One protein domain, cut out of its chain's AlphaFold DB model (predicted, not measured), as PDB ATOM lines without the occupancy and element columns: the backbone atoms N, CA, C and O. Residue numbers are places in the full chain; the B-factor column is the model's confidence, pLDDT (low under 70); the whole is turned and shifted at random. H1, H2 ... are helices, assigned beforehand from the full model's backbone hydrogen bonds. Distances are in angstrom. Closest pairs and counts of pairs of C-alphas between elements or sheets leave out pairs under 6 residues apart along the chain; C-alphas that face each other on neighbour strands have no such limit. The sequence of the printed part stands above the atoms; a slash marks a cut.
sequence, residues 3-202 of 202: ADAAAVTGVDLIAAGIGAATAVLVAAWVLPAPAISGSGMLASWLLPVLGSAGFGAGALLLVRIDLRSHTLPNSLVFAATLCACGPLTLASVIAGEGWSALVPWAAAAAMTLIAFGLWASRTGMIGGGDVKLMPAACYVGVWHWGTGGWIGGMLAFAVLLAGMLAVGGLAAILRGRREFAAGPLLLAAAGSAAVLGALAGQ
ATOM      1  N   ALA A   3      15.544 -70.208  -0.246       47.97
ATOM      2  CA  ALA A   3      16.453 -70.045   0.898       47.97
ATOM      3  C   ALA A   3      15.823 -69.287   2.083       47.97
ATOM      4  O   ALA A   3      16.121 -69.607   3.235       47.97
ATOM      5  N   ASP A   4      14.916 -68.342   1.813       45.16
ATOM      6  CA  ASP A   4      14.271 -67.530   2.854       45.16
ATOM      7  C   ASP A   4      13.237 -68.333   3.654       45.16
ATOM      8  O   ASP A   4      13.192 -68.238   4.877       45.16
ATOM      9  N   ALA A   5      12.481 -69.228   3.007       47.56
ATOM     10  CA  ALA A   5      11.509 -70.091   3.689       47.56
ATOM     11  C   ALA A   5      12.170 -71.105   4.652       47.56
ATOM     12  O   ALA A   5      11.641 -71.409   5.722       47.56
ATOM     13  N   ALA A   6      13.363 -71.608   4.312       48.84
ATOM     14  CA  ALA A   6      14.111 -72.561   5.140       48.84
ATOM     15  C   ALA A   6      14.844 -71.906   6.332       48.84
ATOM     16  O   ALA A   6      15.165 -72.576   7.316       48.84
ATOM     17  N   ALA A   7      15.140 -70.605   6.251       50.72
ATOM     18  CA  ALA A   7      15.729 -69.848   7.355       50.72
ATOM     19  C   ALA A   7      14.668 -69.440   8.391       50.72
ATOM     20  O   ALA A   7      14.928 -69.540   9.589       50.72
ATOM     21  N   VAL A   8      13.471 -69.063   7.928       52.62
ATOM     22  CA  VAL A   8      12.314 -68.734   8.780       52.62
ATOM     23  C   VAL A   8      11.903 -69.941   9.639       52.62
ATOM     24  O   VAL A   8      11.810 -69.832  10.856       52.62
ATOM     25  N   THR A   9      11.833 -71.135   9.043       60.66
ATOM     26  CA  THR A   9      11.432 -72.371   9.747       60.66
ATOM     27  C   THR A   9      12.374 -72.807  10.875       60.66
ATOM     28  O   THR A   9      11.912 -73.357  11.870       60.66
ATOM     29  N   GLY A  10      13.686 -72.567  10.768       64.12
ATOM     30  CA  GLY A  10      14.640 -72.937  11.824       64.12
ATOM     31  C   GLY A  10      14.572 -72.027  13.054       64.12
ATOM     32  O   GLY A  10      14.708 -72.493  14.183       64.12
ATOM     33  N   VAL A  11      14.334 -70.735  12.834       65.19
ATOM     34  CA  VAL A  11      14.184 -69.732  13.898       65.19
ATOM     35  C   VAL A  11      12.896 -69.960  14.673       65.19
ATOM     36  O   VAL A  11      12.915 -69.976  15.905       65.19
ATOM     37  N   ASP A  12      11.803 -70.192  13.950       73.62
ATOM     38  CA  ASP A  12      10.498 -70.454  14.547       73.62
ATOM     39  C   ASP A  12      10.528 -71.721  15.409       73.62
ATOM     40  O   ASP A  12       9.908 -71.759  16.468       73.62
ATOM     41  N   LEU A  13      11.324 -72.726  15.023       75.06
ATOM     42  CA  LEU A  13      11.480 -73.961  15.789       75.06
ATOM     43  C   LEU A  13      12.256 -73.756  17.100       75.06
ATOM     44  O   LEU A  13      11.869 -74.304  18.130       75.06
ATOM     45  N   ILE A  14      13.322 -72.946  17.091       73.75
ATOM     46  CA  ILE A  14      14.079 -72.616  18.313       73.75
ATOM     47  C   ILE A  14      13.227 -71.754  19.247       73.75
ATOM     48  O   ILE A  14      13.164 -72.024  20.445       73.75
ATOM     49  N   ALA A  15      12.533 -70.749  18.709       76.69
ATOM     50  CA  ALA A  15      11.622 -69.916  19.485       76.69
ATOM     51  C   ALA A  15      10.464 -70.740  20.073       76.69
ATOM     52  O   ALA A  15      10.151 -70.598  21.254       76.69
ATOM     53  N   ALA A  16       9.876 -71.655  19.294       76.88
ATOM     54  CA  ALA A  16       8.862 -72.585  19.782       76.88
ATOM     55  C   ALA A  16       9.415 -73.507  20.877       76.88
ATOM     56  O   ALA A  16       8.749 -73.707  21.889       76.88
ATOM     57  N   GLY A  17      10.644 -74.012  20.722       76.19
ATOM     58  CA  GLY A  17      11.321 -74.823  21.735       76.19
ATOM     59  C   GLY A  17      11.553 -74.068  23.046       76.19
ATOM     60  O   GLY A  17      11.214 -74.576  24.113       76.19
ATOM     61  N   ILE A  18      12.051 -72.828  22.980       79.31
ATOM     62  CA  ILE A  18      12.222 -71.955  24.156       79.31
ATOM     63  C   ILE A  18      10.863 -71.649  24.797       79.31
ATOM     64  O   ILE A  18      10.730 -71.724  26.019       79.31
ATOM     65  N   GLY A  19       9.843 -71.342  23.991       73.88
ATOM     66  CA  GLY A  19       8.482 -71.099  24.468       73.88
ATOM     67  C   GLY A  19       7.889 -72.314  25.184       73.88
ATOM     68  O   GLY A  19       7.360 -72.175  26.285       73.88
ATOM     69  N   ALA A  20       8.042 -73.510  24.612       76.12
ATOM     70  CA  ALA A  20       7.597 -74.763  25.215       76.12
ATOM     71  C   ALA A  20       8.346 -75.066  26.520       76.12
ATOM     72  O   ALA A  20       7.707 -75.352  27.529       76.12
ATOM     73  N   ALA A  21       9.677 -74.933  26.538       74.69
ATOM     74  CA  ALA A  21      10.472 -75.113  27.753       74.69
ATOM     75  C   ALA A  21      10.035 -74.139  28.855       74.69
ATOM     76  O   ALA A  21       9.816 -74.544  29.992       74.69
ATOM     77  N   THR A  22       9.817 -72.870  28.505       81.94
ATOM     78  CA  THR A  22       9.312 -71.850  29.435       81.94
ATOM     79  C   THR A  22       7.944 -72.230  29.991       81.94
ATOM     80  O   THR A  22       7.733 -72.150  31.198       81.94
ATOM     81  N   ALA A  23       7.019 -72.664  29.132       77.56
ATOM     82  CA  ALA A  23       5.690 -73.086  29.554       77.56
ATOM     83  C   ALA A  23       5.757 -74.281  30.514       77.56
ATOM     84  O   ALA A  23       5.062 -74.274  31.526       77.56
ATOM     85  N   VAL A  24       6.626 -75.259  30.243       79.12
ATOM     86  CA  VAL A  24       6.854 -76.407  31.135       79.12
ATOM     87  C   VAL A  24       7.433 -75.956  32.472       79.12
ATOM     88  O   VAL A  24       6.928 -76.375  33.506       79.12
ATOM     89  N   LEU A  25       8.434 -75.073  32.477       77.62
ATOM     90  CA  LEU A  25       9.015 -74.547  33.715       77.62
ATOM     91  C   LEU A  25       7.979 -73.791  34.546       77.62
ATOM     92  O   LEU A  25       7.856 -74.029  35.741       77.62
ATOM     93  N   VAL A  26       7.198 -72.911  33.920       78.81
ATOM     94  CA  VAL A  26       6.118 -72.191  34.606       78.81
ATOM     95  C   VAL A  26       5.076 -73.176  35.137       78.81
ATOM     96  O   VAL A  26       4.698 -73.088  36.301       78.81
ATOM     97  N   ALA A  27       4.650 -74.150  34.331       75.88
ATOM     98  CA  ALA A  27       3.682 -75.161  34.746       75.88
ATOM     99  C   ALA A  27       4.197 -76.034  35.901       75.88
ATOM    100  O   ALA A  27       3.432 -76.316  36.818       75.88
ATOM    101  N   ALA A  28       5.479 -76.410  35.900       76.44
ATOM    102  CA  ALA A  28       6.098 -77.211  36.957       76.44
ATOM    103  C   ALA A  28       6.010 -76.533  38.333       76.44
ATOM    104  O   ALA A  28       5.905 -77.223  39.342       76.44
ATOM    105  N   TRP A  29       5.987 -75.199  38.370       75.94
ATOM    106  CA  TRP A  29       5.798 -74.425  39.598       75.94
ATOM    107  C   TRP A  29       4.330 -74.072  39.868       75.94
ATOM    108  O   TRP A  29       3.912 -74.031  41.023       75.94
ATOM    109  N   VAL A  30       3.516 -73.849  38.833       74.69
ATOM    110  CA  VAL A  30       2.098 -73.472  38.983       74.69
ATOM    111  C   VAL A  30       1.205 -74.657  39.364       74.69
ATOM    112  O   VAL A  30       0.301 -74.489  40.175       74.69
ATOM    113  N   LEU A  31       1.430 -75.850  38.809       70.25
ATOM    114  CA  LEU A  31       0.587 -77.029  39.045       70.25
ATOM    115  C   LEU A  31       0.591 -77.547  40.495       70.25
ATOM    116  O   LEU A  31      -0.489 -77.880  40.981       70.25
ATOM    117  N   PRO A  32       1.721 -77.577  41.229       65.56
ATOM    118  CA  PRO A  32       1.719 -77.947  42.643       65.56
ATOM    119  C   PRO A  32       1.271 -76.798  43.564       65.56
ATOM    120  O   PRO A  32       1.672 -76.787  44.726       65.56
ATOM    121  N   ALA A  33       0.484 -75.825  43.065       62.00
ATOM    122  CA  ALA A  33       0.070 -74.630  43.804       62.00
ATOM    123  C   ALA A  33      -0.350 -74.988  45.240       62.00
ATOM    124  O   ALA A  33      -1.386 -75.632  45.441       62.00
ATOM    125  N   PRO A  34       0.451 -74.603  46.247       64.44
ATOM    126  CA  PRO A  34       0.142 -74.975  47.609       64.44
ATOM    127  C   PRO A  34      -1.075 -74.180  48.087       64.44
ATOM    128  O   PRO A  34      -1.352 -73.088  47.589       64.44
ATOM    129  N   ALA A  35      -1.791 -74.689  49.092       66.62
ATOM    130  CA  ALA A  35      -2.755 -73.872  49.821       66.62
ATOM    131  C   ALA A  35      -1.987 -72.711  50.475       66.62
ATOM    132  O   ALA A  35      -1.284 -72.897  51.465       66.62
ATOM    133  N   ILE A  36      -2.038 -71.529  49.857       69.69
ATOM    134  CA  ILE A  36      -1.200 -70.392  50.237       69.69
ATOM    135  C   ILE A  36      -1.691 -69.850  51.581       69.69
ATOM    136  O   ILE A  36      -2.640 -69.071  51.644       69.69
ATOM    137  N   SER A  37      -1.023 -70.239  52.665       67.44
ATOM    138  CA  SER A  37      -1.230 -69.670  53.995       67.44
ATOM    139  C   SER A  37       0.062 -69.007  54.473       67.44
ATOM    140  O   SER A  37       0.923 -69.648  55.069       67.44
ATOM    141  N   GLY A  38       0.207 -67.711  54.188       75.69
ATOM    142  CA  GLY A  38       1.330 -66.892  54.652       75.69
ATOM    143  C   GLY A  38       2.199 -66.316  53.531       75.69
ATOM    144  O   GLY A  38       2.295 -66.856  52.430       75.69
ATOM    145  N   SER A  39       2.855 -65.192  53.826       72.25
ATOM    146  CA  SER A  39       3.677 -64.435  52.871       72.25
ATOM    147  C   SER A  39       4.932 -65.187  52.409       72.25
ATOM    148  O   SER A  39       5.330 -65.043  51.256       72.25
ATOM    149  N   GLY A  40       5.524 -66.027  53.267       74.62
ATOM    150  CA  GLY A  40       6.695 -66.848  52.924       74.62
ATOM    151  C   GLY A  40       6.401 -67.909  51.857       74.62
ATOM    152  O   GLY A  40       7.161 -68.032  50.902       74.62
ATOM    153  N   MET A  41       5.258 -68.598  51.964       76.94
ATOM    154  CA  MET A  41       4.802 -69.573  50.959       76.94
ATOM    155  C   MET A  41       4.451 -68.918  49.622       76.94
ATOM    156  O   MET A  41       4.705 -69.489  48.565       76.94
ATOM    157  N   LEU A  42       3.878 -67.711  49.650       79.69
ATOM    158  CA  LEU A  42       3.589 -66.972  48.422       79.69
ATOM    159  C   LEU A  42       4.883 -66.571  47.699       79.69
ATOM    160  O   LEU A  42       4.967 -66.705  46.480       79.69
ATOM    161  N   ALA A  43       5.900 -66.116  48.435       82.50
ATOM    162  CA  ALA A  43       7.186 -65.739  47.857       82.50
ATOM    163  C   ALA A  43       7.944 -66.943  47.276       82.50
ATOM    164  O   ALA A  43       8.440 -66.859  46.151       82.50
ATOM    165  N   SER A  44       7.997 -68.069  47.996       79.62
ATOM    166  CA  SER A  44       8.674 -69.283  47.525       79.62
ATOM    167  C   SER A  44       8.015 -69.900  46.287       79.62
ATOM    168  O   SER A  44       8.696 -70.560  45.512       79.62
ATOM    169  N   TRP A  45       6.721 -69.651  46.070       83.12
ATOM    170  CA  TRP A  45       5.995 -70.084  44.875       83.12
ATOM    171  C   TRP A  45       6.110 -69.096  43.704       83.12
ATOM    172  O   TRP A  45       6.388 -69.486  42.569       83.12
ATOM    173  N   LEU A  46       5.922 -67.797  43.962       87.94
ATOM    174  CA  LEU A  46       5.864 -66.779  42.910       87.94
ATOM    175  C   LEU A  46       7.238 -66.500  42.286       87.94
ATOM    176  O   LEU A  46       7.336 -66.256  41.084       87.94
ATOM    177  N   LEU A  47       8.308 -66.518  43.083       92.12
ATOM    178  CA  LEU A  47       9.642 -66.151  42.609       92.12
ATOM    179  C   LEU A  47      10.217 -67.136  41.571       92.12
ATOM    180  O   LEU A  47      10.722 -66.652  40.555       92.12
ATOM    181  N   PRO A  48      10.099 -68.471  41.727       90.88
ATOM    182  CA  PRO A  48      10.462 -69.417  40.672       90.88
ATOM    183  C   PRO A  48       9.663 -69.234  39.380       90.88
ATOM    184  O   PRO A  48      10.237 -69.268  38.292       90.88
ATOM    185  N   VAL A  49       8.358 -68.955  39.489       89.19
ATOM    186  CA  VAL A  49       7.502 -68.657  38.328       89.19
ATOM    187  C   VAL A  49       8.001 -67.413  37.595       89.19
ATOM    188  O   VAL A  49       8.184 -67.448  36.377       89.19
ATOM    189  N   LEU A  50       8.267 -66.326  38.325       92.25
ATOM    190  CA  LEU A  50       8.781 -65.080  37.754       92.25
ATOM    191  C   LEU A  50      10.170 -65.259  37.135       92.25
ATOM    192  O   LEU A  50      10.414 -64.733  36.052       92.25
ATOM    193  N   GLY A  51      11.055 -66.017  37.783       92.81
ATOM    194  CA  GLY A  51      12.395 -66.311  37.275       92.81
ATOM    195  C   GLY A  51      12.362 -67.100  35.967       92.81
ATOM    196  O   GLY A  51      12.998 -66.711  34.985       92.81
ATOM    197  N   SER A  52      11.560 -68.164  35.908       91.12
ATOM    198  CA  SER A  52      11.400 -68.983  34.699       91.12
ATOM    199  C   SER A  52      10.699 -68.234  33.567       91.12
ATOM    200  O   SER A  52      11.134 -68.309  32.416       91.12
ATOM    201  N   ALA A  53       9.666 -67.446  33.877       90.25
ATOM    202  CA  ALA A  53       9.017 -66.576  32.898       90.25
ATOM    203  C   ALA A  53       9.974 -65.485  32.385       90.25
ATOM    204  O   ALA A  53      10.021 -65.217  31.184       90.25
ATOM    205  N   GLY A  54      10.771 -64.893  33.280       91.88
ATOM    206  CA  GLY A  54      11.797 -63.904  32.957       91.88
ATOM    207  C   GLY A  54      12.882 -64.468  32.043       91.88
ATOM    208  O   GLY A  54      13.234 -63.827  31.051       91.88
ATOM    209  N   PHE A  55      13.349 -65.691  32.315       93.12
ATOM    210  CA  PHE A  55      14.259 -66.418  31.430       93.12
ATOM    211  C   PHE A  55      13.646 -66.625  30.045       93.12
ATOM    212  O   PHE A  55      14.259 -66.242  29.052       93.12
ATOM    213  N   GLY A  56      12.434 -67.173  29.967       89.25
ATOM    214  CA  GLY A  56      11.773 -67.449  28.694       89.25
ATOM    215  C   GLY A  56      11.526 -66.204  27.848       89.25
ATOM    216  O   GLY A  56      11.907 -66.153  26.677       89.25
ATOM    217  N   ALA A  57      10.939 -65.167  28.449       90.06
ATOM    218  CA  ALA A  57      10.678 -63.899  27.774       90.06
ATOM    219  C   ALA A  57      11.982 -63.212  27.333       90.06
ATOM    220  O   ALA A  57      12.085 -62.751  26.193       90.06
ATOM    221  N   GLY A  58      12.990 -63.190  28.212       91.38
ATOM    222  CA  GLY A  58      14.314 -62.653  27.910       91.38
ATOM    223  C   GLY A  58      14.997 -63.414  26.775       91.38
ATOM    224  O   GLY A  58      15.483 -62.792  25.833       91.38
ATOM    225  N   ALA A  59      14.971 -64.747  26.812       90.50
ATOM    226  CA  ALA A  59      15.551 -65.611  25.792       90.50
ATOM    227  C   ALA A  59      14.898 -65.387  24.421       90.50
ATOM    228  O   ALA A  59      15.605 -65.166  23.439       90.50
ATOM    229  N   LEU A  60      13.565 -65.362  24.346       89.62
ATOM    230  CA  LEU A  60      12.841 -65.096  23.096       89.62
ATOM    231  C   LEU A  60      13.166 -63.714  22.521       89.62
ATOM    232  O   LEU A  60      13.380 -63.572  21.314       89.62
ATOM    233  N   LEU A  61      13.224 -62.692  23.377       90.44
ATOM    234  CA  LEU A  61      13.545 -61.331  22.963       90.44
ATOM    235  C   LEU A  61      14.992 -61.216  22.464       90.44
ATOM    236  O   LEU A  61      15.228 -60.620  21.411       90.44
ATOM    237  N   LEU A  62      15.942 -61.818  23.183       89.44
ATOM    238  CA  LEU A  62      17.360 -61.841  22.820       89.44
ATOM    239  C   LEU A  62      17.588 -62.590  21.509       89.44
ATOM    240  O   LEU A  62      18.228 -62.038  20.623       89.44
ATOM    241  N   VAL A  63      16.998 -63.777  21.335       88.19
ATOM    242  CA  VAL A  63      17.062 -64.539  20.074       88.19
ATOM    243  C   VAL A  63      16.494 -63.718  18.920       88.19
ATOM    244  O   VAL A  63      17.109 -63.621  17.860       88.19
ATOM    245  N   ARG A  64      15.344 -63.065  19.118       87.19
ATOM    246  CA  ARG A  64      14.726 -62.233  18.079       87.19
ATOM    247  C   ARG A  64      15.605 -61.048  17.675       87.19
ATOM    248  O   ARG A  64      15.632 -60.698  16.496       87.19
ATOM    249  N   ILE A  65      16.269 -60.399  18.628       86.75
ATOM    250  CA  ILE A  65      17.136 -59.242  18.362       86.75
ATOM    251  C   ILE A  65      18.455 -59.684  17.732       86.75
ATOM    252  O   ILE A  65      18.870 -59.081  16.741       86.75
ATOM    253  N   ASP A  66      19.059 -60.751  18.247       85.56
ATOM    254  CA  ASP A  66      20.297 -61.330  17.728       85.56
ATOM    255  C   ASP A  66      20.137 -61.736  16.257       85.56
ATOM    256  O   ASP A  66      20.925 -61.338  15.405       85.56
ATOM    257  N   LEU A  67      19.029 -62.394  15.908       79.12
ATOM    258  CA  LEU A  67      18.748 -62.795  14.527       79.12
ATOM    259  C   LEU A  67      18.434 -61.627  13.581       79.12
ATOM    260  O   LEU A  67      18.636 -61.750  12.377       79.12
ATOM    261  N   ARG A  68      17.897 -60.514  14.096       82.44
ATOM    262  CA  ARG A  68      17.533 -59.344  13.274       82.44
ATOM    263  C   ARG A  68      18.684 -58.379  13.064       82.44
ATOM    264  O   ARG A  68      18.756 -57.739  12.022       82.44
ATOM    265  N   SER A  69      19.499 -58.198  14.094       80.75
ATOM    266  CA  SER A  69      20.492 -57.127  14.150       80.75
ATOM    267  C   SER A  69      21.922 -57.638  14.260       80.75
ATOM    268  O   SER A  69      22.834 -56.825  14.170       80.75
ATOM    269  N   HIS A  70      22.129 -58.943  14.472       76.62
ATOM    270  CA  HIS A  70      23.437 -59.543  14.763       76.62
ATOM    271  C   HIS A  70      24.184 -58.827  15.901       76.62
ATOM    272  O   HIS A  70      25.413 -58.796  15.953       76.62
ATOM    273  N   THR A  71      23.424 -58.220  16.818       79.94
ATOM    274  CA  THR A  71      23.942 -57.518  17.986       79.94
ATOM    275  C   THR A  71      23.151 -57.922  19.217       79.94
ATOM    276  O   THR A  71      21.927 -58.024  19.185       79.94
ATOM    277  N   LEU A  72      23.861 -58.123  20.325       83.81
ATOM    278  CA  LEU A  72      23.281 -58.403  21.634       83.81
ATOM    279  C   LEU A  72      23.552 -57.205  22.557       83.81
ATOM    280  O   LEU A  72      24.683 -57.052  23.035       83.81
ATOM    281  N   PRO A  73      22.556 -56.327  22.799       89.06
ATOM    282  CA  PRO A  73      22.733 -55.149  23.640       89.06
ATOM    283  C   PRO A  73      23.026 -55.543  25.092       89.06
ATOM    284  O   PRO A  73      22.259 -56.286  25.704       89.06
ATOM    285  N   ASN A  74      24.098 -54.999  25.680       92.94
ATOM    286  CA  ASN A  74      24.511 -55.335  27.052       92.94
ATOM    287  C   ASN A  74      23.415 -55.060  28.086       92.94
ATOM    288  O   ASN A  74      23.230 -55.855  29.001       92.94
ATOM    289  N   SER A  75      22.686 -53.950  27.940       93.12
ATOM    290  CA  SER A  75      21.591 -53.585  28.844       93.12
ATOM    291  C   SER A  75      20.463 -54.613  28.819       93.12
ATOM    292  O   SER A  75      19.907 -54.938  29.862       93.12
ATOM    293  N   LEU A  76      20.161 -55.163  27.643       92.12
ATOM    294  CA  LEU A  76      19.124 -56.169  27.477       92.12
ATOM    295  C   LEU A  76      19.559 -57.521  28.046       92.12
ATOM    296  O   LEU A  76      18.785 -58.159  28.753       92.12
ATOM    297  N   VAL A  77      20.801 -57.936  27.777       92.56
ATOM    298  CA  VAL A  77      21.374 -59.156  28.366       92.56
ATOM    299  C   VAL A  77      21.380 -59.054  29.890       92.56
ATOM    300  O   VAL A  77      20.965 -59.990  30.572       92.56
ATOM    301  N   PHE A  78      21.787 -57.903  30.425       93.25
ATOM    302  CA  PHE A  78      21.770 -57.641  31.859       93.25
ATOM    303  C   PHE A  78      20.350 -57.697  32.431       93.25
ATOM    304  O   PHE A  78      20.125 -58.393  33.418       93.25
ATOM    305  N   ALA A  79      19.381 -57.035  31.792       93.38
ATOM    306  CA  ALA A  79      17.987 -57.060  32.224       93.38
ATOM    307  C   ALA A  79      17.407 -58.483  32.211       93.38
ATOM    308  O   ALA A  79      16.815 -58.905  33.198       93.38
ATOM    309  N   ALA A  80      17.636 -59.253  31.142       91.94
ATOM    310  CA  ALA A  80      17.208 -60.649  31.053       91.94
ATOM    311  C   ALA A  80      17.858 -61.519  32.143       91.94
ATOM    312  O   ALA A  80      17.177 -62.315  32.785       91.94
ATOM    313  N   THR A  81      19.154 -61.319  32.401       93.75
ATOM    314  CA  THR A  81      19.881 -61.999  33.484       93.75
ATOM    315  C   THR A  81      19.278 -61.659  34.844       93.75
ATOM    316  O   THR A  81      19.039 -62.553  35.647       93.75
ATOM    317  N   LEU A  82      18.979 -60.385  35.101       95.12
ATOM    318  CA  LEU A  82      18.402 -59.942  36.367       95.12
ATOM    319  C   LEU A  82      16.980 -60.489  36.559       95.12
ATOM    320  O   LEU A  82      16.659 -60.981  37.638       95.12
ATOM    321  N   CYS A  83      16.151 -60.452  35.514       93.81
ATOM    322  CA  CYS A  83      14.791 -60.987  35.538       93.81
ATOM    323  C   CYS A  83      14.753 -62.508  35.713       93.81
ATOM    324  O   CYS A  83      13.819 -63.011  36.328       93.81
ATOM    325  N   ALA A  84      15.746 -63.236  35.197       93.69
ATOM    326  CA  ALA A  84      15.848 -64.679  35.371       93.69
ATOM    327  C   ALA A  84      16.476 -65.050  36.723       93.69
ATOM    328  O   ALA A  84      15.848 -65.686  37.561       93.69
ATOM    329  N   CYS A  85      17.718 -64.630  36.963       95.31
ATOM    330  CA  CYS A  85      18.517 -65.071  38.106       95.31
ATOM    331  C   CYS A  85      18.114 -64.392  39.420       95.31
ATOM    332  O   CYS A  85      18.278 -64.991  40.481       95.31
ATOM    333  N   GLY A  86      17.603 -63.156  39.375       95.31
ATOM    334  CA  GLY A  86      17.231 -62.386  40.565       95.31
ATOM    335  C   GLY A  86      16.124 -63.058  41.381       95.31
ATOM    336  O   GLY A  86      16.365 -63.390  42.545       95.31
ATOM    337  N   PRO A  87      14.943 -63.325  40.789       95.31
ATOM    338  CA  PRO A  87      13.867 -64.035  41.473       95.31
ATOM    339  C   PRO A  87      14.285 -65.426  41.961       95.31
ATOM    340  O   PRO A  87      14.000 -65.769  43.101       95.31
ATOM    341  N   LEU A  88      15.026 -66.195  41.153       93.69
ATOM    342  CA  LEU A  88      15.504 -67.534  41.529       93.69
ATOM    343  C   LEU A  88      16.477 -67.503  42.716       93.69
ATOM    344  O   LEU A  88      16.331 -68.272  43.665       93.69
ATOM    345  N   THR A  89      17.422 -66.559  42.716       94.56
ATOM    346  CA  THR A  89      18.339 -66.360  43.848       94.56
ATOM    347  C   THR A  89      17.552 -65.994  45.101       94.56
ATOM    348  O   THR A  89      17.778 -66.568  46.166       94.56
ATOM    349  N   LEU A  90      16.604 -65.060  44.981       93.38
ATOM    350  CA  LEU A  90      15.783 -64.625  46.105       93.38
ATOM    351  C   LEU A  90      14.904 -65.763  46.642       93.38
ATOM    352  O   LEU A  90      14.764 -65.885  47.856       93.38
ATOM    353  N   ALA A  91      14.375 -66.624  45.767       91.12
ATOM    354  CA  ALA A  91      13.617 -67.808  46.158       91.12
ATOM    355  C   ALA A  91      14.460 -68.737  47.042       91.12
ATOM    356  O   ALA A  91      14.022 -69.103  48.132       91.12
ATOM    357  N   SER A  92      15.694 -69.045  46.629       90.94
ATOM    358  CA  SER A  92      16.614 -69.873  47.421       90.94
ATOM    359  C   SER A  92      16.996 -69.228  48.754       90.94
ATOM    360  O   SER A  92      17.076 -69.917  49.768       90.94
ATOM    361  N   VAL A  93      17.199 -67.907  48.781       91.75
ATOM    362  CA  VAL A  93      17.520 -67.176  50.019       91.75
ATOM    363  C   VAL A  93      16.349 -67.208  51.001       91.75
ATOM    364  O   VAL A  93      16.555 -67.495  52.178       91.75
ATOM    365  N   ILE A  94      15.122 -66.958  50.534       89.75
ATOM    366  CA  ILE A  94      13.913 -66.999  51.374       89.75
ATOM    367  C   ILE A  94      13.643 -68.418  51.887       89.75
ATOM    368  O   ILE A  94      13.219 -68.578  53.029       89.75
ATOM    369  N   ALA A  95      13.933 -69.440  51.079       85.75
ATOM    370  CA  ALA A  95      13.835 -70.841  51.485       85.75
ATOM    371  C   ALA A  95      14.905 -71.262  52.517       85.75
ATOM    372  O   ALA A  95      14.850 -72.374  53.034       85.75
ATOM    373  N   GLY A  96      15.883 -70.402  52.829       86.88
ATOM    374  CA  GLY A  96      17.001 -70.738  53.717       86.88
ATOM    375  C   GLY A  96      18.041 -71.661  53.070       86.88
ATOM    376  O   GLY A  96      18.945 -72.155  53.743       86.88
ATOM    377  N   GLU A  97      17.959 -71.873  51.757       86.00
ATOM    378  CA  GLU A  97      18.835 -72.760  51.000       86.00
ATOM    379  C   GLU A  97      20.011 -71.987  50.394       86.00
ATOM    380  O   GLU A  97      20.132 -71.814  49.178       86.00
ATOM    381  N   GLY A  98      20.920 -71.519  51.254       83.56
ATOM    382  CA  GLY A  98      22.085 -70.742  50.815       83.56
ATOM    383  C   GLY A  98      22.936 -71.463  49.760       83.56
ATOM    384  O   GLY A  98      23.469 -70.836  48.849       83.56
ATOM    385  N   TRP A  99      23.005 -72.794  49.820       83.81
ATOM    386  CA  TRP A  99      23.735 -73.595  48.837       83.81
ATOM    387  C   TRP A  99      23.046 -73.621  47.462       83.81
ATOM    388  O   TRP A  99      23.720 -73.458  46.445       83.81
ATOM    389  N   SER A 100      21.711 -73.715  47.424       82.81
ATOM    390  CA  SER A 100      20.910 -73.611  46.190       82.81
ATOM    391  C   SER A 100      21.025 -72.223  45.545       82.81
ATOM    392  O   SER A 100      20.916 -72.101  44.329       82.81
ATOM    393  N   ALA A 101      21.305 -71.178  46.333       85.69
ATOM    394  CA  ALA A 101      21.595 -69.845  45.806       85.69
ATOM    395  C   ALA A 101      23.021 -69.738  45.229       85.69
ATOM    396  O   ALA A 101      23.216 -69.132  44.176       85.69
ATOM    397  N   LEU A 102      24.020 -70.309  45.911       90.69
ATOM    398  CA  LEU A 102      25.441 -70.121  45.590       90.69
ATOM    399  C   LEU A 102      25.947 -71.016  44.456       90.69
ATOM    400  O   LEU A 102      26.701 -70.545  43.602       90.69
ATOM    401  N   VAL A 103      25.563 -72.294  44.432       92.38
ATOM    402  CA  VAL A 103      26.112 -73.249  43.456       92.38
ATOM    403  C   VAL A 103      25.802 -72.860  42.007       92.38
ATOM    404  O   VAL A 103      26.728 -72.885  41.194       92.38
ATOM    405  N   PRO A 104      24.578 -72.430  41.648       93.12
ATOM    406  CA  PRO A 104      24.295 -71.989  40.284       93.12
ATOM    407  C   PRO A 104      25.121 -70.761  39.879       93.12
ATOM    408  O   PRO A 104      25.564 -70.679  38.735       93.12
ATOM    409  N   TRP A 105      25.413 -69.844  40.812       94.56
ATOM    410  CA  TRP A 105      26.324 -68.721  40.562       94.56
ATOM    411  C   TRP A 105      27.775 -69.171  40.372       94.56
ATOM    412  O   TRP A 105      28.449 -68.673  39.472       94.56
ATOM    413  N   ALA A 106      28.253 -70.128  41.167       93.06
ATOM    414  CA  ALA A 106      29.591 -70.695  41.008       93.06
ATOM    415  C   ALA A 106      29.742 -71.421  39.658       93.06
ATOM    416  O   ALA A 106      30.728 -71.206  38.948       93.06
ATOM    417  N   ALA A 107      28.743 -72.217  39.266       91.12
ATOM    418  CA  ALA A 107      28.697 -72.880  37.965       91.12
ATOM    419  C   ALA A 107      28.666 -71.861  36.816       91.12
ATOM    420  O   ALA A 107      29.454 -71.964  35.873       91.12
ATOM    421  N   ALA A 108      27.826 -70.828  36.931       93.38
ATOM    422  CA  ALA A 108      27.745 -69.738  35.967       93.38
ATOM    423  C   ALA A 108      29.083 -68.998  35.817       93.38
ATOM    424  O   ALA A 108      29.522 -68.748  34.694       93.38
ATOM    425  N   ALA A 109      29.764 -68.690  36.925       93.69
ATOM    426  CA  ALA A 109      31.079 -68.057  36.909       93.69
ATOM    427  C   ALA A 109      32.129 -68.951  36.230       93.69
ATOM    428  O   ALA A 109      32.828 -68.490  35.328       93.69
ATOM    429  N   ALA A 110      32.195 -70.235  36.595       91.19
ATOM    430  CA  ALA A 110      33.123 -71.192  35.994       91.19
ATOM    431  C   ALA A 110      32.903 -71.332  34.478       91.19
ATOM    432  O   ALA A 110      33.848 -71.205  33.698       91.19
ATOM    433  N   MET A 111      31.653 -71.511  34.043       89.50
ATOM    434  CA  MET A 111      31.317 -71.611  32.619       89.50
ATOM    435  C   MET A 111      31.604 -70.318  31.859       89.50
ATOM    436  O   MET A 111      32.076 -70.363  30.725       89.50
ATOM    437  N   THR A 112      31.375 -69.164  32.484       91.69
ATOM    438  CA  THR A 112      31.704 -67.864  31.886       91.69
ATOM    439  C   THR A 112      33.208 -67.693  31.725       91.69
ATOM    440  O   THR A 112      33.646 -67.225  30.680       91.69
ATOM    441  N   LEU A 113      34.014 -68.116  32.704       92.12
ATOM    442  CA  LEU A 113      35.476 -68.097  32.596       92.12
ATOM    443  C   LEU A 113      35.975 -69.015  31.476       92.12
ATOM    444  O   LEU A 113      36.851 -68.615  30.713       92.12
ATOM    445  N   ILE A 114      35.389 -70.207  31.330       89.19
ATOM    446  CA  ILE A 114      35.705 -71.120  30.223       89.19
ATOM    447  C   ILE A 114      35.344 -70.471  28.881       89.19
ATOM    448  O   ILE A 114      36.181 -70.411  27.980       89.19
ATOM    449  N   ALA A 115      34.127 -69.936  28.752       88.38
ATOM    450  CA  ALA A 115      33.667 -69.271  27.534       88.38
ATOM    451  C   ALA A 115      34.527 -68.046  27.187       88.38
ATOM    452  O   ALA A 115      34.896 -67.858  26.029       88.38
ATOM    453  N   PHE A 116      34.891 -67.247  28.191       89.38
ATOM    454  CA  PHE A 116      35.770 -66.093  28.039       89.38
ATOM    455  C   PHE A 116      37.184 -66.511  27.631       89.38
ATOM    456  O   PHE A 116      37.750 -65.918  26.719       89.38
ATOM    457  N   GLY A 117      37.743 -67.558  28.244       88.19
ATOM    458  CA  GLY A 117      39.047 -68.109  27.878       88.19
ATOM    459  C   GLY A 117      39.080 -68.610  26.434       88.19
ATOM    460  O   GLY A 117      40.028 -68.320  25.703       88.19
ATOM    461  N   LEU A 118      38.022 -69.294  25.988       85.69
ATOM    462  CA  LEU A 118      37.863 -69.726  24.595       85.69
ATOM    463  C   LEU A 118      37.748 -68.535  23.638       85.69
ATOM    464  O   LEU A 118      38.446 -68.500  22.625       85.69
ATOM    465  N   TRP A 119      36.924 -67.544  23.983       88.06
ATOM    466  CA  TRP A 119      36.771 -66.305  23.220       88.06
ATOM    467  C   TRP A 119      38.092 -65.531  23.093       88.06
ATOM    468  O   TRP A 119      38.448 -65.096  22.000       88.06
ATOM    469  N   ALA A 120      38.846 -65.412  24.189       87.25
ATOM    470  CA  ALA A 120      40.124 -64.709  24.225       87.25
ATOM    471  C   ALA A 120      41.243 -65.469  23.492       87.25
ATOM    472  O   ALA A 120      42.122 -64.846  22.903       87.25
ATOM    473  N   SER A 121      41.217 -66.808  23.509       86.38
ATOM    474  CA  SER A 121      42.277 -67.638  22.913       86.38
ATOM    475  C   SER A 121      42.078 -67.921  21.423       86.38
ATOM    476  O   SER A 121      43.038 -68.252  20.727       86.38
ATOM    477  N   ARG A 122      40.838 -67.867  20.922       78.31
ATOM    478  CA  ARG A 122      40.485 -68.246  19.545       78.31
ATOM    479  C   ARG A 122      39.489 -67.248  18.961       78.31
ATOM    480  O   ARG A 122      38.273 -67.398  19.099       78.31
ATOM    481  N   THR A 123      40.007 -66.249  18.251       68.50
ATOM    482  CA  THR A 123      39.182 -65.283  17.521       68.50
ATOM    483  C   THR A 123      38.292 -65.998  16.499       68.50
ATOM    484  O   THR A 123      38.769 -66.752  15.654       68.50
ATOM    485  N   GLY A 124      36.977 -65.783  16.601       66.62
ATOM    486  CA  GLY A 124      35.976 -66.327  15.676       66.62
ATOM    487  C   GLY A 124      35.319 -67.656  16.079       66.62
ATOM    488  O   GLY A 124      34.428 -68.098  15.364       66.62
ATOM    489  N   MET A 125      35.699 -68.289  17.200       69.38
ATOM    490  CA  MET A 125      35.041 -69.531  17.657       69.38
ATOM    491  C   MET A 125      33.784 -69.298  18.504       69.38
ATOM    492  O   MET A 125      32.832 -70.066  18.415       69.38
ATOM    493  N   ILE A 126      33.795 -68.265  19.346       77.25
ATOM    494  CA  ILE A 126      32.672 -67.870  20.203       77.25
ATOM    495  C   ILE A 126      32.438 -66.378  19.986       77.25
ATOM    496  O   ILE A 126      33.400 -65.609  19.914       77.25
ATOM    497  N   GLY A 127      31.184 -65.948  19.862       82.88
ATOM    498  CA  GLY A 127      30.846 -64.535  19.779       82.88
ATOM    499  C   GLY A 127      30.924 -63.871  21.153       82.88
ATOM    500  O   GLY A 127      30.528 -64.446  22.165       82.88
ATOM    501  N   GLY A 128      31.360 -62.611  21.212       83.38
ATOM    502  CA  GLY A 128      31.340 -61.845  22.468       83.38
ATOM    503  C   GLY A 128      29.928 -61.680  23.056       83.38
ATOM    504  O   GLY A 128      29.788 -61.396  24.243       83.38
ATOM    505  N   GLY A 129      28.880 -61.860  22.245       85.44
ATOM    506  CA  GLY A 129      27.494 -61.962  22.707       85.44
ATOM    507  C   GLY A 129      27.220 -63.250  23.490       85.44
ATOM    508  O   GLY A 129      26.658 -63.184  24.579       85.44
ATOM    509  N   ASP A 130      27.695 -64.397  22.999       86.31
ATOM    510  CA  ASP A 130      27.479 -65.709  23.626       86.31
ATOM    511  C   ASP A 130      28.124 -65.788  25.015       86.31
ATOM    512  O   ASP A 130      27.524 -66.294  25.963       86.31
ATOM    513  N   VAL A 131      29.320 -65.202  25.164       88.94
ATOM    514  CA  VAL A 131      30.018 -65.112  26.459       88.94
ATOM    515  C   VAL A 131      29.172 -64.370  27.497       88.94
ATOM    516  O   VAL A 131      29.152 -64.757  28.662       88.94
ATOM    517  N   LYS A 132      28.432 -63.331  27.087       91.00
ATOM    518  CA  LYS A 132      27.579 -62.543  27.995       91.00
ATOM    519  C   LYS A 132      26.290 -63.266  28.377       91.00
ATOM    520  O   LYS A 132      25.723 -62.953  29.418       91.00
ATOM    521  N   LEU A 133      25.824 -64.204  27.551       91.12
ATOM    522  CA  LEU A 133      24.638 -65.023  27.833       91.12
ATOM    523  C   LEU A 133      24.954 -66.216  28.744       91.12
ATOM    524  O   LEU A 133      24.061 -66.714  29.430       91.12
ATOM    525  N   MET A 134      26.218 -66.651  28.773       92.00
ATOM    526  CA  MET A 134      26.670 -67.822  29.525       92.00
ATOM    527  C   MET A 134      26.283 -67.810  31.016       92.00
ATOM    528  O   MET A 134      25.784 -68.841  31.478       92.00
ATOM    529  N   PRO A 135      26.430 -66.699  31.772       92.12
ATOM    530  CA  PRO A 135      26.065 -66.689  33.182       92.12
ATOM    531  C   PRO A 135      24.584 -67.008  33.397       92.12
ATOM    532  O   PRO A 135      24.254 -67.893  34.180       92.12
ATOM    533  N   ALA A 136      23.692 -66.327  32.669       93.62
ATOM    534  CA  ALA A 136      22.248 -66.494  32.819       93.62
ATOM    535  C   ALA A 136      21.791 -67.901  32.415       93.62
ATOM    536  O   ALA A 136      21.022 -68.543  33.128       93.62
ATOM    537  N   ALA A 137      22.298 -68.395  31.286       93.38
ATOM    538  CA  ALA A 137      21.950 -69.704  30.758       93.38
ATOM    539  C   ALA A 137      22.397 -70.842  31.684       93.38
ATOM    540  O   ALA A 137      21.597 -71.712  32.031       93.38
ATOM    541  N   CYS A 138      23.654 -70.808  32.132       93.62
ATOM    542  CA  CYS A 138      24.174 -71.814  33.048       93.62
ATOM    543  C   CYS A 138      23.470 -71.741  34.409       93.62
ATOM    544  O   CYS A 138      23.059 -72.776  34.930       93.62
ATOM    545  N   TYR A 139      23.259 -70.533  34.945       95.12
ATOM    546  CA  TYR A 139      22.552 -70.349  36.209       95.12
ATOM    547  C   TYR A 139      21.171 -71.014  36.176       95.12
ATOM    548  O   TYR A 139      20.866 -71.843  37.030       95.12
ATOM    549  N   VAL A 140      20.348 -70.696  35.171       92.44
ATOM    550  CA  VAL A 140      18.978 -71.228  35.064       92.44
ATOM    551  C   VAL A 140      18.977 -72.743  34.858       92.44
ATOM    552  O   VAL A 140      18.164 -73.438  35.475       92.44
ATOM    553  N   GLY A 141      19.901 -73.253  34.038       90.62
ATOM    554  CA  GLY A 141      20.051 -74.686  33.784       90.62
ATOM    555  C   GLY A 141      20.442 -75.488  35.026       90.62
ATOM    556  O   GLY A 141      19.981 -76.613  35.183       90.62
ATOM    557  N   VAL A 142      21.246 -74.912  35.926       93.69
ATOM    558  CA  VAL A 142      21.708 -75.581  37.155       93.69
ATOM    559  C   VAL A 142      20.732 -75.391  38.316       93.69
ATOM    560  O   VAL A 142      20.502 -76.334  39.067       93.69
ATOM    561  N   TRP A 143      20.130 -74.207  38.466       94.12
ATOM    562  CA  TRP A 143      19.282 -73.873  39.619       94.12
ATOM    563  C   TRP A 143      18.106 -74.845  39.800       94.12
ATOM    564  O   TRP A 143      17.823 -75.273  40.914       94.12
ATOM    565  N   HIS A 144      17.484 -75.277  38.699       90.81
ATOM    566  CA  HIS A 144      16.341 -76.198  38.725       90.81
ATOM    567  C   HIS A 144      16.666 -77.613  39.220       90.81
ATOM    568  O   HIS A 144      15.749 -78.387  39.467       90.81
ATOM    569  N   TRP A 145      17.942 -77.963  39.373       90.62
ATOM    570  CA  TRP A 145      18.360 -79.258  39.916       90.62
ATOM    571  C   TRP A 145      18.480 -79.261  41.446       90.62
ATOM    572  O   TRP A 145      18.700 -80.314  42.047       90.62
ATOM    573  N   GLY A 146      18.356 -78.090  42.077       85.69
ATOM    574  CA  GLY A 146      18.422 -77.936  43.524       85.69
ATOM    575  C   GLY A 146      19.772 -78.323  44.142       85.69
ATOM    576  O   GLY A 146      20.774 -78.592  43.472       85.69
ATOM    577  N   THR A 147      19.794 -78.359  45.473       80.75
ATOM    578  CA  THR A 147      20.984 -78.624  46.296       80.75
ATOM    579  C   THR A 147      21.590 -80.010  46.094       80.75
ATOM    580  O   THR A 147      22.808 -80.151  46.190       80.75
ATOM    581  N   GLY A 148      20.773 -81.030  45.826       80.19
ATOM    582  CA  GLY A 148      21.230 -82.416  45.661       80.19
ATOM    583  C   GLY A 148      21.649 -82.781  44.235       80.19
ATOM    584  O   GLY A 148      22.424 -83.717  44.048       80.19
ATOM    585  N   GLY A 149      21.166 -82.046  43.229       84.75
ATOM    586  CA  GLY A 149      21.302 -82.406  41.817       84.75
ATOM    587  C   GLY A 149      22.265 -81.536  41.010       84.75
ATOM    588  O   GLY A 149      22.375 -81.732  39.804       84.75
ATOM    589  N   TRP A 150      22.969 -80.581  41.622       84.19
ATOM    590  CA  TRP A 150      23.741 -79.565  40.891       84.19
ATOM    591  C   TRP A 150      24.807 -80.130  39.935       84.19
ATOM    592  O   TRP A 150      24.999 -79.576  38.854       84.19
ATOM    593  N   ILE A 151      25.459 -81.250  40.280       87.75
ATOM    594  CA  ILE A 151      26.393 -81.943  39.370       87.75
ATOM    595  C   ILE A 151      25.637 -82.444  38.138       87.75
ATOM    596  O   ILE A 151      26.084 -82.241  37.010       87.75
ATOM    597  N   GLY A 152      24.469 -83.056  38.352       86.94
ATOM    598  CA  GLY A 152      23.563 -83.472  37.286       86.94
ATOM    599  C   GLY A 152      23.141 -82.294  36.411       86.94
ATOM    600  O   GLY A 152      23.213 -82.403  35.193       86.94
ATOM    601  N   GLY A 153      22.832 -81.142  37.011       86.69
ATOM    602  CA  GLY A 153      22.486 -79.920  36.284       86.69
ATOM    603  C   GLY A 153      23.620 -79.367  35.435       86.69
ATOM    604  O   GLY A 153      23.414 -79.038  34.265       86.69
ATOM    605  N   MET A 154      24.837 -79.330  35.975       88.25
ATOM    606  CA  MET A 154      26.021 -78.921  35.218       88.25
ATOM    607  C   MET A 154      26.308 -79.876  34.056       88.25
ATOM    608  O   MET A 154      26.561 -79.418  32.940       88.25
ATOM    609  N   LEU A 155      26.241 -81.189  34.293       89.88
ATOM    610  CA  LEU A 155      26.455 -82.201  33.257       89.88
ATOM    611  C   LEU A 155      25.362 -82.152  32.188       89.88
ATOM    612  O   LEU A 155      25.681 -82.160  31.002       89.88
ATOM    613  N   ALA A 156      24.094 -82.047  32.585       87.75
ATOM    614  CA  ALA A 156      22.969 -81.932  31.667       87.75
ATOM    615  C   ALA A 156      23.107 -80.685  30.792       87.75
ATOM    616  O   ALA A 156      23.011 -80.787  29.570       87.75
ATOM    617  N   PHE A 157      23.413 -79.528  31.391       89.75
ATOM    618  CA  PHE A 157      23.664 -78.300  30.641       89.75
ATOM    619  C   PHE A 157      24.838 -78.456  29.669       89.75
ATOM    620  O   PHE A 157      24.691 -78.140  28.490       89.75
ATOM    621  N   ALA A 158      25.979 -78.983  30.122       88.31
ATOM    622  CA  ALA A 158      27.162 -79.159  29.282       88.31
ATOM    623  C   ALA A 158      26.915 -80.125  28.110       88.31
ATOM    624  O   ALA A 158      27.287 -79.821  26.975       88.31
ATOM    625  N   VAL A 159      26.260 -81.262  28.360       89.31
ATOM    626  CA  VAL A 159      25.934 -82.265  27.334       89.31
ATOM    627  C   VAL A 159      24.922 -81.717  26.334       89.31
ATOM    628  O   VAL A 159      25.120 -81.863  25.128       89.31
ATOM    629  N   LEU A 160      23.862 -81.052  26.804       89.19
ATOM    630  CA  LEU A 160      22.861 -80.442  25.928       89.19
ATOM    631  C   LEU A 160      23.465 -79.315  25.094       89.19
ATOM    632  O   LEU A 160      23.201 -79.243  23.895       89.19
ATOM    633  N   LEU A 161      24.316 -78.480  25.690       87.44
ATOM    634  CA  LEU A 161      25.027 -77.427  24.974       87.44
ATOM    635  C   LEU A 161      25.939 -78.023  23.898       87.44
ATOM    636  O   LEU A 161      25.858 -77.617  22.742       87.44
ATOM    637  N   ALA A 162      26.760 -79.018  24.244       85.94
ATOM    638  CA  ALA A 162      27.632 -79.696  23.290       85.94
ATOM    639  C   ALA A 162      26.835 -80.354  22.151       85.94
ATOM    640  O   ALA A 162      27.186 -80.191  20.984       85.94
ATOM    641  N   GLY A 163      25.733 -81.039  22.473       81.12
ATOM    642  CA  GLY A 163      24.845 -81.658  21.491       81.12
ATOM    643  C   GLY A 163      24.200 -80.636  20.556       81.12
ATOM    644  O   GLY A 163      24.239 -80.805  19.338       81.12
ATOM    645  N   MET A 164      23.665 -79.537  21.095       84.94
ATOM    646  CA  MET A 164      23.052 -78.480  20.288       84.94
ATOM    647  C   MET A 164      24.071 -77.757  19.408       84.94
ATOM    648  O   MET A 164      23.783 -77.504  18.239       84.94
ATOM    649  N   LEU A 165      25.271 -77.478  19.920       84.00
ATOM    650  CA  LEU A 165      26.359 -76.906  19.124       84.00
ATOM    651  C   LEU A 165      26.832 -77.874  18.030       84.00
ATOM    652  O   LEU A 165      27.071 -77.436  16.909       84.00
ATOM    653  N   ALA A 166      26.917 -79.179  18.309       83.06
ATOM    654  CA  ALA A 166      27.287 -80.185  17.313       83.06
ATOM    655  C   ALA A 166      26.243 -80.292  16.193       83.06
ATOM    656  O   ALA A 166      26.598 -80.263  15.014       83.06
ATOM    657  N   VAL A 167      24.953 -80.353  16.542       82.12
ATOM    658  CA  VAL A 167      23.852 -80.389  15.566       82.12
ATOM    659  C   VAL A 167      23.777 -79.082  14.775       82.12
ATOM    660  O   VAL A 167      23.669 -79.115  13.549       82.12
ATOM    661  N   GLY A 168      23.876 -77.934  15.449       79.00
ATOM    662  CA  GLY A 168      23.871 -76.615  14.815       79.00
ATOM    663  C   GLY A 168      25.057 -76.415  13.871       79.00
ATOM    664  O   GLY A 168      24.873 -75.970  12.737       79.00
ATOM    665  N   GLY A 169      26.254 -76.822  14.298       80.12
ATOM    666  CA  GLY A 169      27.470 -76.799  13.490       80.12
ATOM    667  C   GLY A 169      27.384 -77.728  12.278       80.12
ATOM    668  O   GLY A 169      27.670 -77.299  11.161       80.12
ATOM    669  N   LEU A 170      26.907 -78.964  12.455       81.69
ATOM    670  CA  LEU A 170      26.682 -79.896  11.346       81.69
ATOM    671  C   LEU A 170      25.664 -79.333  10.346       81.69
ATOM    672  O   LEU A 170      25.912 -79.346   9.142       81.69
ATOM    673  N   ALA A 171      24.548 -78.783  10.826       80.50
ATOM    674  CA  ALA A 171      23.548 -78.151   9.973       80.50
ATOM    675  C   ALA A 171      24.111 -76.933   9.218       80.50
ATOM    676  O   ALA A 171      23.766 -76.728   8.053       80.50
ATOM    677  N   ALA A 172      24.988 -76.142   9.845       79.25
ATOM    678  CA  ALA A 172      25.669 -75.026   9.193       79.25
ATOM    679  C   ALA A 172      26.613 -75.511   8.081       79.25
ATOM    680  O   ALA A 172      26.532 -75.002   6.960       79.25
ATOM    681  N   ILE A 173      27.419 -76.545   8.354       82.44
ATOM    682  CA  ILE A 173      28.328 -77.172   7.380       82.44
ATOM    683  C   ILE A 173      27.545 -77.726   6.188       82.44
ATOM    684  O   ILE A 173      27.864 -77.408   5.043       82.44
ATOM    685  N   LEU A 174      26.479 -78.493   6.441       83.94
ATOM    686  CA  LEU A 174      25.628 -79.067   5.390       83.94
ATOM    687  C   LEU A 174      24.941 -77.995   4.530       83.94
ATOM    688  O   LEU A 174      24.614 -78.246   3.372       83.94
ATOM    689  N   ARG A 175      24.738 -76.791   5.074       81.00
ATOM    690  CA  ARG A 175      24.172 -75.631   4.364       81.00
ATOM    691  C   ARG A 175      25.237 -74.710   3.759       81.00
ATOM    692  O   ARG A 175      24.884 -73.644   3.258       81.00
ATOM    693  N   GLY A 176      26.519 -75.077   3.825       80.69
ATOM    694  CA  GLY A 176      27.630 -74.277   3.303       80.69
ATOM    695  C   GLY A 176      27.849 -72.945   4.031       80.69
ATOM    696  O   GLY A 176      28.458 -72.034   3.472       80.69
ATOM    697  N   ARG A 177      27.339 -72.797   5.261       75.69
ATOM    698  CA  ARG A 177      27.507 -71.585   6.071       75.69
ATOM    699  C   ARG A 177      28.786 -71.680   6.897       75.69
ATOM    700  O   ARG A 177      29.077 -72.720   7.478       75.69
ATOM    701  N   ARG A 178      29.532 -70.576   6.960       65.38
ATOM    702  CA  ARG A 178      30.766 -70.463   7.759       65.38
ATOM    703  C   ARG A 178      30.528 -69.972   9.189       65.38
ATOM    704  O   ARG A 178      31.409 -70.118  10.021       65.38
ATOM    705  N   GLU A 179      29.342 -69.435   9.466       68.06
ATOM    706  CA  GLU A 179      28.968 -68.841  10.752       68.06
ATOM    707  C   GLU A 179      27.568 -69.315  11.166       68.06
ATOM    708  O   GLU A 179      26.690 -69.522  10.317       68.06
ATOM    709  N   PHE A 180      27.353 -69.493  12.472       72.25
ATOM    710  CA  PHE A 180      26.049 -69.814  13.051       72.25
ATOM    711  C   PHE A 180      25.865 -69.109  14.400       72.25
ATOM    712  O   PHE A 180      26.829 -68.888  15.128       72.25
ATOM    713  N   ALA A 181      24.621 -68.749  14.729       76.94
ATOM    714  CA  ALA A 181      24.292 -68.085  15.988       76.94
ATOM    715  C   ALA A 181      24.287 -69.108  17.136       76.94
ATOM    716  O   ALA A 181      23.416 -69.980  17.188       76.94
ATOM    717  N   ALA A 182      25.262 -69.021  18.043       82.62
ATOM    718  CA  ALA A 182      25.374 -69.927  19.186       82.62
ATOM    719  C   ALA A 182      24.442 -69.531  20.347       82.62
ATOM    720  O   ALA A 182      23.940 -70.413  21.043       82.62
ATOM    721  N   GLY A 183      24.130 -68.241  20.508       85.25
ATOM    722  CA  GLY A 183      23.213 -67.720  21.528       85.25
ATOM    723  C   GLY A 183      21.863 -68.449  21.612       85.25
ATOM    724  O   GLY A 183      21.506 -68.913  22.696       85.25
ATOM    725  N   PRO A 184      21.120 -68.633  20.502       85.69
ATOM    726  CA  PRO A 184      19.862 -69.380  20.516       85.69
ATOM    727  C   PRO A 184      20.013 -70.841  20.964       85.69
ATOM    728  O   PRO A 184      19.169 -71.345  21.703       85.69
ATOM    729  N   LEU A 185      21.098 -71.513  20.566       87.81
ATOM    730  CA  LEU A 185      21.384 -72.895  20.971       87.81
ATOM    731  C   LEU A 185      21.741 -72.979  22.458       87.81
ATOM    732  O   LEU A 185      21.317 -73.897  23.150       87.81
ATOM    733  N   LEU A 186      22.475 -71.993  22.966       90.56
ATOM    734  CA  LEU A 186      22.840 -71.884  24.372       90.56
ATOM    735  C   LEU A 186      21.609 -71.661  25.263       90.56
ATOM    736  O   LEU A 186      21.471 -72.311  26.300       90.56
ATOM    737  N   LEU A 187      20.678 -70.805  24.835       90.44
ATOM    738  CA  LEU A 187      19.413 -70.578  25.539       90.44
ATOM    739  C   LEU A 187      18.493 -71.804  25.474       90.44
ATOM    740  O   LEU A 187      17.870 -72.155  26.475       90.44
ATOM    741  N   ALA A 188      18.446 -72.496  24.336       87.69
ATOM    742  CA  ALA A 188      17.701 -73.743  24.206       87.69
ATOM    743  C   ALA A 188      18.291 -74.861  25.088       87.69
ATOM    744  O   ALA A 188      17.540 -75.571  25.755       87.69
ATOM    745  N   ALA A 189      19.620 -74.986  25.164       89.31
ATOM    746  CA  ALA A 189      20.284 -75.947  26.043       89.31
ATOM    747  C   ALA A 189      19.998 -75.656  27.523       89.31
ATOM    748  O   ALA A 189      19.691 -76.578  28.278       89.31
ATOM    749  N   ALA A 190      20.034 -74.381  27.924       92.12
ATOM    750  CA  ALA A 190      19.667 -73.954  29.273       92.12
ATOM    751  C   ALA A 190      18.205 -74.266  29.611       92.12
ATOM    752  O   ALA A 190      17.938 -74.837  30.665       92.12
ATOM    753  N   GLY A 191      17.272 -73.954  28.705       88.62
ATOM    754  CA  GLY A 191      15.856 -74.276  28.880       88.62
ATOM    755  C   GLY A 191      15.620 -75.779  29.030       88.62
ATOM    756  O   GLY A 191      14.938 -76.203  29.957       88.62
ATOM    757  N   SER A 192      16.244 -76.596  28.180       88.88
ATOM    758  CA  SER A 192      16.150 -78.057  28.260       88.88
ATOM    759  C   SER A 192      16.752 -78.617  29.552       88.88
ATOM    760  O   SER A 192      16.141 -79.472  30.187       88.88
ATOM    761  N   ALA A 193      17.919 -78.123  29.978       90.75
ATOM    762  CA  ALA A 193      18.547 -78.542  31.232       90.75
ATOM    763  C   ALA A 193      17.690 -78.165  32.448       90.75
ATOM    764  O   ALA A 193      17.543 -78.970  33.368       90.75
ATOM    765  N   ALA A 194      17.089 -76.973  32.422       89.50
ATOM    766  CA  ALA A 194      16.182 -76.511  33.459       89.50
ATOM    767  C   ALA A 194      14.914 -77.375  33.531       89.50
ATOM    768  O   ALA A 194      14.506 -77.759  34.622       89.50
ATOM    769  N   VAL A 195      14.320 -77.724  32.384       89.19
ATOM    770  CA  VAL A 195      13.148 -78.615  32.327       89.19
ATOM    771  C   VAL A 195      13.483 -79.989  32.898       89.19
ATOM    772  O   VAL A 195      12.724 -80.504  33.712       89.19
ATOM    773  N   LEU A 196      14.628 -80.569  32.526       89.06
ATOM    774  CA  LEU A 196      15.064 -81.851  33.085       89.06
ATOM    775  C   LEU A 196      15.251 -81.779  34.602       89.06
ATOM    776  O   LEU A 196      14.802 -82.682  35.299       89.06
ATOM    777  N   GLY A 197      15.856 -80.703  35.112       86.62
ATOM    778  CA  GLY A 197      16.005 -80.488  36.553       86.62
ATOM    779  C   GLY A 197      14.658 -80.387  37.265       86.62
ATOM    780  O   GLY A 197      14.425 -81.091  38.242       86.62
ATOM    781  N   ALA A 198      13.739 -79.588  36.715       85.81
ATOM    782  CA  ALA A 198      12.400 -79.411  37.267       85.81
ATOM    783  C   ALA A 198      11.599 -80.724  37.311       85.81
ATOM    784  O   ALA A 198      10.834 -80.933  38.244       85.81
ATOM    785  N   LEU A 199      11.780 -81.605  36.322       84.50
ATOM    786  CA  LEU A 199      11.135 -82.921  36.279       84.50
ATOM    787  C   LEU A 199      11.822 -83.956  37.179       84.50
ATOM    788  O   LEU A 199      11.152 -84.843  37.689       84.50
ATOM    789  N   ALA A 200      13.141 -83.866  37.360       82.19
ATOM    790  CA  ALA A 200      13.903 -84.783  38.209       82.19
ATOM    791  C   ALA A 200      13.776 -84.472  39.711       82.19
ATOM    792  O   ALA A 200      14.096 -85.327  40.534       82.19
ATOM    793  N   GLY A 201      13.372 -83.246  40.060       68.06
ATOM    794  CA  GLY A 201      13.129 -82.807  41.436       68.06
ATOM    795  C   GLY A 201      11.695 -83.010  41.943       68.06
ATOM    796  O   GLY A 201      11.441 -82.680  43.102       68.06
ATOM    797  N   GLN A 202      10.775 -83.503  41.102       55.00
ATOM    798  CA  GLN A 202       9.443 -83.987  41.506       55.00
ATOM    799  C   GLN A 202       9.520 -85.438  41.987       55.00
ATOM    800  O   GLN A 202       8.775 -85.766  42.936       55.00
TER     801      GLN A 202
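Overview. This is residues 3 to 202 of the 202 residues of an uncharacterized protein of Leucobacter sp. G161 (UniProt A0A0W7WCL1). The model is an elongated bundle of seven helices running up and down, each against the one before it, with H5 and H7 side by side in the middle. H2, the longest helix, H3, H4 and H6 surround this pair; H1 packs on H2 and H7, and its residues 3 to 10 stick out. The printed part has 200 residues, with H1 to H7 in chain order and no named strand: all helix. It is compact, with a radius of gyration of the C-alphas of 16.8 A and spans of 58 by 36 by 30 A.

Along the chain. Find C-alpha 39 at (3.677, -64.435, 52.871); from there H2, residues 39 to 69, runs 42.8 A to C-alpha 69 at (20.492, -57.127, 14.150). Before it comes H1, residues 3 to 30, 40.8 A; after it, H3, residues 74 to 94, H4, residues 98 to 121, and H5, residues 128 to 143. H6, residues 146 to 174, spans 38.8 A with a kink of 38 degrees near residue 153. H7, residues 182 to 200, ends at (13.903, -84.783, 38.209).

Arrangement. Look first at the hub, H5 and H7, touching at a shallow tilt of 3 degrees, the same way; their closest C-alphas, Gly 141 and Ala 194, are 4.3 A apart. H2 touches H7 with residues 56 to 66 alone, closest at the C-alphas of Val 63 and Pro 184, 5.6 A. Among the hairpins are H2 and H3, with closest C-alphas Gly 51 and Ala 84 at 4.3 A, and H4 and H5, with Ala 108 and Pro 135 at 4.5 A. H6 touches H7 at 36 degrees, only just steep, closest at the C-alphas of Leu 161 and Ala 189, 5.1 A. H1 touches H2, closest at the C-alphas of Thr 22 and Gly 56, 5.1 A. Every O i to N i+4 pair is within hydrogen-bond range in H7; H1 has 22 of 24, H2 25 of 27, H3 15 of 17, H4 18 of 20, H5 9 of 12 and H6 23 of 25.

Size, cuts and confidence. The farthest C-alphas, Ser 37 and Gly 176, are 58.5 A apart. The printed part has no cut and no long link. The pLDDT is under 70 at residues 3 to 11, 32 to 37, 123 to 125, 178 to 179 and 201 to 202.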